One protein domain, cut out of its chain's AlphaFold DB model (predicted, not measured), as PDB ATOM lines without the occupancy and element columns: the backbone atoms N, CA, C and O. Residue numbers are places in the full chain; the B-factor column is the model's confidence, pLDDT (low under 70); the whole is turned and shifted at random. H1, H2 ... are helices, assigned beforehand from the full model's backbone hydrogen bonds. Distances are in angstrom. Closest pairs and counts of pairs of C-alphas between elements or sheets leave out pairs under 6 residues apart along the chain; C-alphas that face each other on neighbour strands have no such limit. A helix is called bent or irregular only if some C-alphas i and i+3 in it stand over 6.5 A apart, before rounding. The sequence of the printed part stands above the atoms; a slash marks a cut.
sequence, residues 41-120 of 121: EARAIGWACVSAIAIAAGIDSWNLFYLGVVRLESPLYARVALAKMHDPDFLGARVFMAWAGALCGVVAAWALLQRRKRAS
ATOM      1  N   GLU A  41      44.162  48.908 -10.954       89.31
ATOM      2  CA  GLU A  41      44.053  49.740  -9.743       89.31
ATOM      3  C   GLU A  41      43.495  48.970  -8.531       89.31
ATOM      4  O   GLU A  41      43.951  49.177  -7.409       89.31
ATOM      5  N   ALA A  42      42.596  48.002  -8.752       92.31
ATOM      6  CA  ALA A  42      42.063  47.141  -7.691       92.31
ATOM      7  C   ALA A  42      43.163  46.341  -6.968       92.31
ATOM      8  O   ALA A  42      43.117  46.177  -5.750       92.31
ATOM      9  N   ARG A  43      44.193  45.896  -7.703       94.25
ATOM     10  CA  ARG A  43      45.326  45.158  -7.129       94.25
ATOM     11  C   ARG A  43      46.202  46.067  -6.265       94.25
ATOM     12  O   ARG A  43      46.679  45.624  -5.226       94.25
ATOM     13  N   ALA A  44      46.358  47.336  -6.655       93.75
ATOM     14  CA  ALA A  44      47.060  48.329  -5.845       93.75
ATOM     15  C   ALA A  44      46.326  48.606  -4.524       93.75
ATOM     16  O   ALA A  44      46.965  48.654  -3.480       93.75
ATOM     17  N   ILE A  45      44.993  48.744  -4.560       95.00
ATOM     18  CA  ILE A  45      44.175  48.944  -3.351       95.00
ATOM     19  C   ILE A  45      44.270  47.723  -2.433       95.00
ATOM     20  O   ILE A  45      44.553  47.876  -1.248       95.00
ATOM     21  N   GLY A  46      44.084  46.515  -2.979       95.75
ATOM     22  CA  GLY A  46      44.133  45.278  -2.199       95.75
ATOM     23  C   GLY A  46      45.459  45.108  -1.458       95.75
ATOM     24  O   GLY A  46      45.468  44.946  -0.239       95.75
ATOM     25  N   TRP A  47      46.585  45.226  -2.170       96.81
ATOM     26  CA  TRP A  47      47.901  45.114  -1.541       96.81
ATOM     27  C   TRP A  47      48.209  46.258  -0.580       96.81
ATOM     28  O   TRP A  47      48.830  46.012   0.450       96.81
ATOM     29  N   ALA A  48      47.730  47.475  -0.860       96.44
ATOM     30  CA  ALA A  48      47.872  48.596   0.059       96.44
ATOM     31  C   ALA A  48      47.143  48.361   1.383       96.44
ATOM     32  O   ALA A  48      47.728  48.626   2.428       96.44
ATOM     33  N   CYS A  49      45.916  47.830   1.363       96.75
ATOM     34  CA  CYS A  49      45.187  47.484   2.584       96.75
ATOM     35  C   CYS A  49      45.928  46.415   3.396       96.75
ATOM     36  O   CYS A  49      46.142  46.592   4.595       96.75
ATOM     37  N   VAL A  50      46.365  45.333   2.739       96.81
ATOM     38  CA  VAL A  50      47.085  44.232   3.398       96.81
ATOM     39  C   VAL A  50      48.395  44.726   4.014       96.81
ATOM     40  O   VAL A  50      48.645  44.488   5.196       96.81
ATOM     41  N   SER A  51      49.220  45.452   3.251       96.88
ATOM     42  CA  SER A  51      50.498  45.951   3.760       96.88
ATOM     43  C   SER A  51      50.314  47.012   4.844       96.88
ATOM     44  O   SER A  51      51.064  47.011   5.814       96.88
ATOM     45  N   ALA A  52      49.318  47.895   4.719       96.56
ATOM     46  CA  ALA A  52      49.060  48.933   5.713       96.56
ATOM     47  C   ALA A  52      48.670  48.336   7.069       96.56
ATOM     48  O   ALA A  52      49.234  48.739   8.082       96.56
ATOM     49  N   ILE A  53      47.776  47.340   7.095       95.88
ATOM     50  CA  ILE A  53      47.408  46.641   8.335       95.88
ATOM     51  C   ILE A  53      48.620  45.911   8.918       95.88
ATOM     52  O   ILE A  53      48.902  46.049  10.109       95.88
ATOM     53  N   ALA A  54      49.362  45.176   8.084       95.62
ATOM     54  CA  ALA A  54      50.529  44.423   8.537       95.62
ATOM     55  C   ALA A  54      51.591  45.328   9.185       95.62
ATOM     56  O   ALA A  54      52.146  44.977  10.224       95.62
ATOM     57  N   ILE A  55      51.845  46.505   8.605       94.19
ATOM     58  CA  ILE A  55      52.848  47.456   9.098       94.19
ATOM     59  C   ILE A  55      52.334  48.232  10.317       94.19
ATOM     60  O   ILE A  55      53.054  48.356  11.304       94.19
ATOM     61  N   ALA A  56      51.112  48.766  10.255       91.50
ATOM     62  CA  ALA A  56      50.598  49.683  11.271       91.50
ATOM     63  C   ALA A  56      50.053  48.970  12.514       91.50
ATOM     64  O   ALA A  56      50.234  49.456  13.625       91.50
ATOM     65  N   ALA A  57      49.384  47.830  12.334       92.00
ATOM     66  CA  ALA A  57      48.666  47.142  13.402       92.00
ATOM     67  C   ALA A  57      49.171  45.717  13.663       92.00
ATOM     68  O   ALA A  57      48.656  45.060  14.563       92.00
ATOM     69  N   GLY A  58      50.156  45.217  12.909       91.31
ATOM     70  CA  GLY A  58      50.600  43.823  13.003       91.31
ATOM     71  C   GLY A  58      51.099  43.433  14.395       91.31
ATOM     72  O   GLY A  58      50.691  42.402  14.923       91.31
ATOM     73  N   ILE A  59      51.924  44.278  15.019       87.56
ATOM     74  CA  ILE A  59      52.479  44.011  16.356       87.56
ATOM     75  C   ILE A  59      51.377  44.043  17.418       87.56
ATOM     76  O   ILE A  59      51.262  43.109  18.206       87.56
ATOM     77  N   ASP A  60      50.540  45.081  17.418       88.06
ATOM     78  CA  ASP A  60      49.462  45.214  18.402       88.06
ATOM     79  C   ASP A  60      48.423  44.088  18.230       88.06
ATOM     80  O   ASP A  60      47.954  43.524  19.215       88.06
ATOM     81  N   SER A  61      48.134  43.680  16.986       89.94
ATOM     82  CA  SER A  61      47.243  42.547  16.686       89.94
ATOM     83  C   SER A  61      47.838  41.223  17.167       89.94
ATOM     84  O   SER A  61      47.118  40.389  17.711       89.94
ATOM     85  N   TRP A  62      49.151  41.033  17.007       89.25
ATOM     86  CA  TRP A  62      49.849  39.854  17.515       89.25
ATOM     87  C   TRP A  62      49.823  39.795  19.041       89.25
ATOM     88  O   TRP A  62      49.522  38.749  19.612       89.25
ATOM     89  N   ASN A  63      50.071  40.922  19.708       85.94
ATOM     90  CA  ASN A  63      49.980  41.025  21.162       85.94
ATOM     91  C   ASN A  63      48.558  40.719  21.652       85.94
ATOM     92  O   ASN A  63      48.392  39.960  22.606       85.94
ATOM     93  N   LEU A  64      47.538  41.249  20.973       86.38
ATOM     94  CA  LEU A  64      46.135  41.008  21.310       86.38
ATOM     95  C   LEU A  64      45.748  39.537  21.120       86.38
ATOM     96  O   LEU A  64      45.099  38.952  21.984       86.38
ATOM     97  N   PHE A  65      46.198  38.919  20.029       86.62
ATOM     98  CA  PHE A  65      46.024  37.488  19.804       86.62
ATOM     99  C   PHE A  65      46.725  36.656  20.885       86.62
ATOM    100  O   PHE A  65      46.121  35.742  21.443       86.62
ATOM    101  N   TYR A  66      47.972  36.994  21.225       82.38
ATOM    102  CA  TYR A  66      48.743  36.295  22.251       82.38
ATOM    103  C   TYR A  66      48.043  36.342  23.615       82.38
ATOM    104  O   TYR A  66      47.906  35.305  24.257       82.38
ATOM    105  N   LEU A  67      47.538  37.509  24.029       80.19
ATOM    106  CA  LEU A  67      46.771  37.648  25.273       80.19
ATOM    107  C   LEU A  67      45.432  36.896  25.240       80.19
ATOM    108  O   LEU A  67      44.986  36.416  26.277       80.19
ATOM    109  N   GLY A  68      44.788  36.792  24.074       78.62
ATOM    110  CA  GLY A  68      43.518  36.077  23.921       78.62
ATOM    111  C   GLY A  68      43.652  34.551  23.877       78.62
ATOM    112  O   GLY A  68      42.740  33.846  24.305       78.62
ATOM    113  N   VAL A  69      44.770  34.029  23.361       78.44
ATOM    114  CA  VAL A  69      44.984  32.586  23.151       78.44
ATOM    115  C   VAL A  69      45.804  31.943  24.265       78.44
ATOM    116  O   VAL A  69      45.526  30.808  24.658       78.44
ATOM    117  N   VAL A  70      46.816  32.632  24.793       71.00
ATOM    118  CA  VAL A  70      47.671  32.063  25.835       71.00
ATOM    119  C   VAL A  70      46.969  32.188  27.183       71.00
ATOM    120  O   VAL A  70      46.850  33.277  27.741       71.00
ATOM    121  N   ARG A  71      46.541  31.051  27.748       57.94
ATOM    122  CA  ARG A  71      46.126  30.977  29.154       57.94
ATOM    123  C   ARG A  71      47.333  31.255  30.040       57.94
ATOM    124  O   ARG A  71      48.181  30.395  30.266       57.94
ATOM    125  N   LEU A  72      47.417  32.479  30.542       61.09
ATOM    126  CA  LEU A  72      48.406  32.876  31.532       61.09
ATOM    127  C   LEU A  72      48.004  32.295  32.901       61.09
ATOM    128  O   LEU A  72      47.471  33.000  33.748       61.09
ATOM    129  N   GLU A  73      48.229  30.993  33.111       58.59
ATOM    130  CA  GLU A  73      47.818  30.290  34.344       58.59
ATOM    131  C   GLU A  73      48.620  30.698  35.587       58.59
ATOM    132  O   GLU A  73      48.212  30.418  36.711       58.59
ATOM    133  N   SER A  74      49.736  31.413  35.407       64.31
ATOM    134  CA  SER A  74      50.453  32.027  36.522       64.31
ATOM    135  C   SER A  74      50.421  33.560  36.428       64.31
ATOM    136  O   SER A  74      50.732  34.119  35.365       64.31
ATOM    137  N   PRO A  75      50.150  34.267  37.543       64.75
ATOM    138  CA  PRO A  75      50.175  35.730  37.587       64.75
ATOM    139  C   PRO A  75      51.570  36.316  37.307       64.75
ATOM    140  O   PRO A  75      51.684  37.484  36.938       64.75
ATOM    141  N   LEU A  76      52.635  35.518  37.436       67.62
ATOM    142  CA  LEU A  76      54.005  35.937  37.141       67.62
ATOM    143  C   LEU A  76      54.256  36.032  35.625       67.62
ATOM    144  O   LEU A  76      54.734  37.060  35.147       67.62
ATOM    145  N   TYR A  77      53.854  35.013  34.855       61.50
ATOM    146  CA  TYR A  77      53.941  35.044  33.387       61.50
ATOM    147  C   TYR A  77      53.048  36.134  32.781       61.50
ATOM    148  O   TYR A  77      53.459  36.786  31.821       61.50
ATOM    149  N   ALA A  78      51.880  36.398  33.381       64.69
ATOM    150  CA  ALA A  78      51.014  37.499  32.967       64.69
ATOM    151  C   ALA A  78      51.707  38.860  33.097       64.69
ATOM    152  O   ALA A  78      51.746  39.631  32.144       64.69
ATOM    153  N   ARG A  79      52.334  39.131  34.248       66.00
ATOM    154  CA  ARG A  79      53.045  40.395  34.492       66.00
ATOM    155  C   ARG A  79      54.255  40.578  33.578       66.00
ATOM    156  O   ARG A  79      54.484  41.685  33.104       66.00
ATOM    157  N   VAL A  80      55.003  39.511  33.295       67.81
ATOM    158  CA  VAL A  80      56.161  39.571  32.383       67.81
ATOM    159  C   VAL A  80      55.731  39.833  30.937       67.81
ATOM    160  O   VAL A  80      56.409  40.575  30.228       67.81
ATOM    161  N   ALA A  81      54.614  39.251  30.493       65.62
ATOM    162  CA  ALA A  81      54.055  39.531  29.173       65.62
ATOM    163  C   ALA A  81      53.537  40.977  29.084       65.62
ATOM    164  O   ALA A  81      53.886  41.690  28.147       65.62
ATOM    165  N   LEU A  82      52.789  41.430  30.096       64.00
ATOM    166  CA  LEU A  82      52.231  42.783  30.169       64.00
ATOM    167  C   LEU A  82      53.316  43.868  30.222       64.00
ATOM    168  O   LEU A  82      53.199  44.873  29.533       64.00
ATOM    169  N   ALA A  83      54.406  43.652  30.964       66.69
ATOM    170  CA  ALA A  83      55.505  44.617  31.085       66.69
ATOM    171  C   ALA A  83      56.263  44.869  29.768       66.69
ATOM    172  O   ALA A  83      56.970  45.867  29.642       66.69
ATOM    173  N   LYS A  84      56.141  43.966  28.788       66.19
ATOM    174  CA  LYS A  84      56.740  44.126  27.455       66.19
ATOM    175  C   LYS A  84      55.816  44.842  26.469       66.19
ATOM    176  O   LYS A  84      56.266  45.173  25.373       66.19
ATOM    177  N   MET A  85      54.547  45.048  26.822       66.50
ATOM    178  CA  MET A  85      53.543  45.641  25.946       66.50
ATOM    179  C   MET A  85      53.381  47.127  26.246       66.50
ATOM    180  O   MET A  85      53.269  47.542  27.396       66.50
ATOM    181  N   HIS A  86      53.347  47.935  25.190       66.50
ATOM    182  CA  HIS A  86      53.033  49.350  25.314       66.50
ATOM    183  C   HIS A  86      51.528  49.503  25.556       66.50
ATOM    184  O   HIS A  86      50.741  49.212  24.661       66.50
ATOM    185  N   ASP A  87      51.153  49.970  26.748       64.00
ATOM    186  CA  ASP A  87      49.772  50.272  27.156       64.00
ATOM    187  C   ASP A  87      48.765  49.108  26.965       64.00
ATOM    188  O   ASP A  87      47.897  49.150  26.085       64.00
ATOM    189  N   PRO A  88      48.888  48.034  27.770       64.88
ATOM    190  CA  PRO A  88      48.078  46.827  27.613       64.88
ATOM    191  C   PRO A  88      46.582  47.046  27.884       64.88
ATOM    192  O   PRO A  88      45.761  46.343  27.294       64.88
ATOM    193  N   ASP A  89      46.214  48.033  28.707       72.75
ATOM    194  CA  ASP A  89      44.818  48.307  29.079       72.75
ATOM    195  C   ASP A  89      43.987  48.800  27.882       72.75
ATOM    196  O   ASP A  89      42.804  48.482  27.755       72.75
ATOM    197  N   PHE A  90      44.619  49.525  26.953       79.88
ATOM    198  CA  PHE A  90      43.985  50.045  25.738       79.88
ATOM    199  C   PHE A  90      44.354  49.261  24.476       79.88
ATOM    200  O   PHE A  90      44.007  49.686  23.370       79.88
ATOM    201  N   LEU A  91      45.008  48.102  24.603       83.81
ATOM    202  CA  LEU A  91      45.503  47.329  23.460       83.81
ATOM    203  C   LEU A  91      44.399  47.011  22.439       83.81
ATOM    204  O   LEU A  91      44.596  47.190  21.240       83.81
ATOM    205  N   GLY A  92      43.213  46.603  22.903       85.88
ATOM    206  CA  GLY A  92      42.070  46.336  22.022       85.88
ATOM    207  C   GLY A  92      41.613  47.563  21.235       85.88
ATOM    208  O   GLY A  92      41.427  47.490  20.019       85.88
ATOM    209  N   ALA A  93      41.495  48.707  21.912       88.38
ATOM    210  CA  ALA A  93      41.112  49.966  21.281       88.38
ATOM    211  C   ALA A  93      42.177  50.441  20.281       88.38
ATOM    212  O   ALA A  93      41.828  50.884  19.186       88.38
ATOM    213  N   ARG A  94      43.465  50.292  20.622       87.75
ATOM    214  CA  ARG A  94      44.597  50.594  19.736       87.75
ATOM    215  C   ARG A  94      44.566  49.759  18.466       87.75
ATOM    216  O   ARG A  94      44.630  50.329  17.385       87.75
ATOM    217  N   VAL A  95      44.411  48.437  18.576       91.44
ATOM    218  CA  VAL A  95      44.326  47.549  17.403       91.44
ATOM    219  C   VAL A  95      43.171  47.971  16.507       91.44
ATOM    220  O   VAL A  95      43.372  48.202  15.317       91.44
ATOM    221  N   PHE A  96      41.975  48.124  17.076       93.69
ATOM    222  CA  PHE A  96      40.795  48.497  16.303       93.69
ATOM    223  C   PHE A  96      40.975  49.847  15.592       93.69
ATOM    224  O   PHE A  96      40.734  49.956  14.388       93.69
ATOM    225  N   MET A  97      41.450  50.865  16.311       94.62
ATOM    226  CA  MET A  97      41.657  52.196  15.742       94.62
ATOM    227  C   MET A  97      42.812  52.247  14.743       94.62
ATOM    228  O   MET A  97      42.717  52.972  13.756       94.62
ATOM    229  N   ALA A  98      43.864  51.451  14.926       94.31
ATOM    230  CA  ALA A  98      44.940  51.327  13.950       94.31
ATOM    231  C   ALA A  98      44.444  50.675  12.650       94.31
ATOM    232  O   ALA A  98      44.768  51.156  11.564       94.31
ATOM    233  N   TRP A  99      43.603  49.637  12.729       96.00
ATOM    234  CA  TRP A  99      42.960  49.047  11.549       96.00
ATOM    235  C   TRP A  99      42.070  50.065  10.829       96.00
ATOM    236  O   TRP A  99      42.208  50.256   9.618       96.00
ATOM    237  N   ALA A 100      41.193  50.749  11.570       97.12
ATOM    238  CA  ALA A 100      40.314  51.772  11.014       97.12
ATOM    239  C   ALA A 100      41.117  52.913  10.369       97.12
ATOM    240  O   ALA A 100      40.862  53.274   9.221       97.12
ATOM    241  N   GLY A 101      42.131  53.430  11.066       96.62
ATOM    242  CA  GLY A 101      43.033  54.469  10.579       96.62
ATOM    243  C   GLY A 101      43.733  54.058   9.287       96.62
ATOM    244  O   GLY A 101      43.620  54.764   8.287       96.62
ATOM    245  N   ALA A 102      44.379  52.888   9.266       97.38
ATOM    246  CA  ALA A 102      45.082  52.367   8.092       97.38
ATOM    247  C   ALA A 102      44.174  52.247   6.861       97.38
ATOM    248  O   ALA A 102      44.527  52.728   5.780       97.38
ATOM    249  N   LEU A 103      42.987  51.657   7.019       97.56
ATOM    250  CA  LEU A 103      42.036  51.494   5.919       97.56
ATOM    251  C   LEU A 103      41.481  52.838   5.437       97.56
ATOM    252  O   LEU A 103      41.453  53.097   4.231       97.56
ATOM    253  N   CYS A 104      41.112  53.728   6.362       97.88
ATOM    254  CA  CYS A 104      40.700  55.092   6.033       97.88
ATOM    255  C   CYS A 104      41.804  55.849   5.283       97.88
ATOM    256  O   CYS A 104      41.504  56.558   4.327       97.88
ATOM    257  N   GLY A 105      43.072  55.662   5.656       97.25
ATOM    258  CA  GLY A 105      44.227  56.256   4.980       97.25
ATOM    259  C   GLY A 105      44.363  55.799   3.530       97.25
ATOM    260  O   GLY A 105      44.530  56.626   2.631       97.25
ATOM    261  N   VAL A 106      44.216  54.495   3.276       97.38
ATOM    262  CA  VAL A 106      44.225  53.942   1.911       97.38
ATOM    263  C   VAL A 106      43.086  54.538   1.077       97.38
ATOM    264  O   VAL A 106      43.323  55.044  -0.024       97.38
ATOM    265  N   VAL A 107      41.857  54.533   1.606       96.62
ATOM    266  CA  VAL A 107      40.675  55.060   0.902       96.62
ATOM    267  C   VAL A 107      40.793  56.564   0.658       96.62
ATOM    268  O   VAL A 107      40.493  57.031  -0.442       96.62
ATOM    269  N   ALA A 108      41.270  57.333   1.638       96.94
ATOM    270  CA  ALA A 108      41.477  58.770   1.507       96.94
ATOM    271  C   ALA A 108      42.516  59.092   0.426       96.94
ATOM    272  O   ALA A 108      42.255  59.921  -0.449       96.94
ATOM    273  N   ALA A 109      43.664  58.405   0.425       96.00
ATOM    274  CA  ALA A 109      44.686  58.586  -0.602       96.00
ATOM    275  C   ALA A 109      44.158  58.250  -2.004       96.00
ATOM    276  O   ALA A 109      44.401  58.998  -2.956       96.00
ATOM    277  N   TRP A 110      43.384  57.170  -2.130       95.69
ATOM    278  CA  TRP A 110      42.709  56.822  -3.377       95.69
ATOM    279  C   TRP A 110      41.734  57.918  -3.827       95.69
ATOM    280  O   TRP A 110      41.855  58.426  -4.945       95.69
ATOM    281  N   ALA A 111      40.826  58.351  -2.951       94.94
ATOM    282  CA  ALA A 111      39.819  59.362  -3.261       94.94
ATOM    283  C   ALA A 111      40.448  60.705  -3.671       94.94
ATOM    284  O   ALA A 111      40.033  61.304  -4.667       94.94
ATOM    285  N   LEU A 112      41.483  61.159  -2.955       94.44
ATOM    286  CA  LEU A 112      42.232  62.378  -3.283       94.44
ATOM    287  C   LEU A 112      42.828  62.308  -4.690       94.44
ATOM    288  O   LEU A 112      42.748  63.262  -5.465       94.44
ATOM    289  N   LEU A 113      43.397  61.163  -5.054       90.38
ATOM    290  CA  LEU A 113      44.036  60.995  -6.349       90.38
ATOM    291  C   LEU A 113      43.029  60.833  -7.495       90.38
ATOM    292  O   LEU A 113      43.294  61.313  -8.597       90.38
ATOM    293  N   GLN A 114      41.869  60.224  -7.246       88.75
ATOM    294  CA  GLN A 114      40.781  60.156  -8.223       88.75
ATOM    295  C   GLN A 114      40.160  61.532  -8.477       88.75
ATOM    296  O   GLN A 114      39.890  61.878  -9.627       88.75
ATOM    297  N   ARG A 115      40.002  62.357  -7.433       89.38
ATOM    298  CA  ARG A 115      39.580  63.760  -7.579       89.38
ATOM    299  C   ARG A 115      40.561  64.555  -8.441       89.38
ATOM    300  O   ARG A 115      40.126  65.265  -9.339       89.38
ATOM    301  N   ARG A 116      41.874  64.377  -8.236       84.88
ATOM    302  CA  ARG A 116      42.909  65.024  -9.065       84.88
ATOM    303  C   ARG A 116      42.835  64.610 -10.534       84.88
ATOM    304  O   ARG A 116      42.942  65.481 -11.382       84.88
ATOM    305  N   LYS A 117      42.600  63.325 -10.836       83.88
ATOM    306  CA  LYS A 117      42.405  62.867 -12.227       83.88
ATOM    307  C   LYS A 117      41.198  63.535 -12.895       83.88
ATOM    308  O   LYS A 117      41.293  63.887 -14.056       83.88
ATOM    309  N   ARG A 118      40.079  63.704 -12.179       82.00
ATOM    310  CA  ARG A 118      38.858  64.335 -12.723       82.00
ATOM    311  C   ARG A 118      39.000  65.842 -12.956       82.00
ATOM    312  O   ARG A 118      38.277  66.385 -13.775       82.00
ATOM    313  N   ALA A 119      39.880  66.504 -12.208       79.75
ATOM    314  CA  ALA A 119      40.114  67.943 -12.305       79.75
ATOM    315  C   ALA A 119      41.173  68.327 -13.357       79.75
ATOM    316  O   ALA A 119      41.392  69.513 -13.582       79.75
ATOM    317  N   SER A 120      41.863  67.355 -13.960       61.03
ATOM    318  CA  SER A 120      42.785  67.587 -15.077       61.03
ATOM    319  C   SER A 120      42.016  67.421 -16.400       61.03
ATOM    320  O   SER A 120      41.494  66.325 -16.607       61.03
TER     321      SER A 120
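What this domain is: This is residues 41 to 120 of the 121 residues of an uncharacterized protein of Luteimonas sp. XBU10 (UniProt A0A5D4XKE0). Picture a slim rod: both arms of the bent helix H1 run opposite ways to the long helix H3 and touch it, and the short helix H2 sits in the turn at one end, where the printed part folds back. At the other end residues 111 to 120, mostly of H3, stick out. The printed part has 80 residues with three named helices, H1, H2 and H3 in chain order, and no named strand; the class is all helix. It is only just extended, close to loose, with a radius of gyration of the C-alphas of 17.6 A and spans of 63 by 21 by 14 A.

Where its parts are: Find C-alpha 41 at (44.053, 49.740, -9.743), where H1, residues 41 to 69, begins. By its hydrogen bonds it was assigned as one helix, but it is bent: C-alphas 56 and 59 are 7.8 A apart. Arm H1a, residues 41 to 56, is 22.0 A long, and arm H1b, residues 59 to 69, is 15.3 A. Next comes H2, residues 75 to 82, 10.4 A long. H3, residues 88 to 118, runs 44.9 A to C-alpha 118 at (38.858, 64.335, -12.723); it is irregular, with C-alphas 89 and 92 7.8 A apart, and has a kink of 31 degrees near residue 95.

How they stand to each other: Look at Ala 52 and Ala 102, the closest C-alphas of H1a and H3, 5.8 A apart; the two touch at a shallow tilt of 27 degrees, H3 with residues 98 to 106 alone. H1b touches H3 at residues 91 to 95 alone, closest at the C-alphas of Asp 60 and Val 95, 5.7 A. H1b and H2 are near each other, with 6 pairs of C-alphas within 10 A. Each O i to N i+4 pair is within hydrogen-bond range in H1a, H1b and H2, and 25 of 27 are in H3.

The domain as a whole: The C-alphas farthest apart, of Ser 74 and Ser 120, are 63.1 A apart. The printed part has no cut, and both links are tight. Confidence is low, with pLDDT under 70, at residues 71 to 88 and 120.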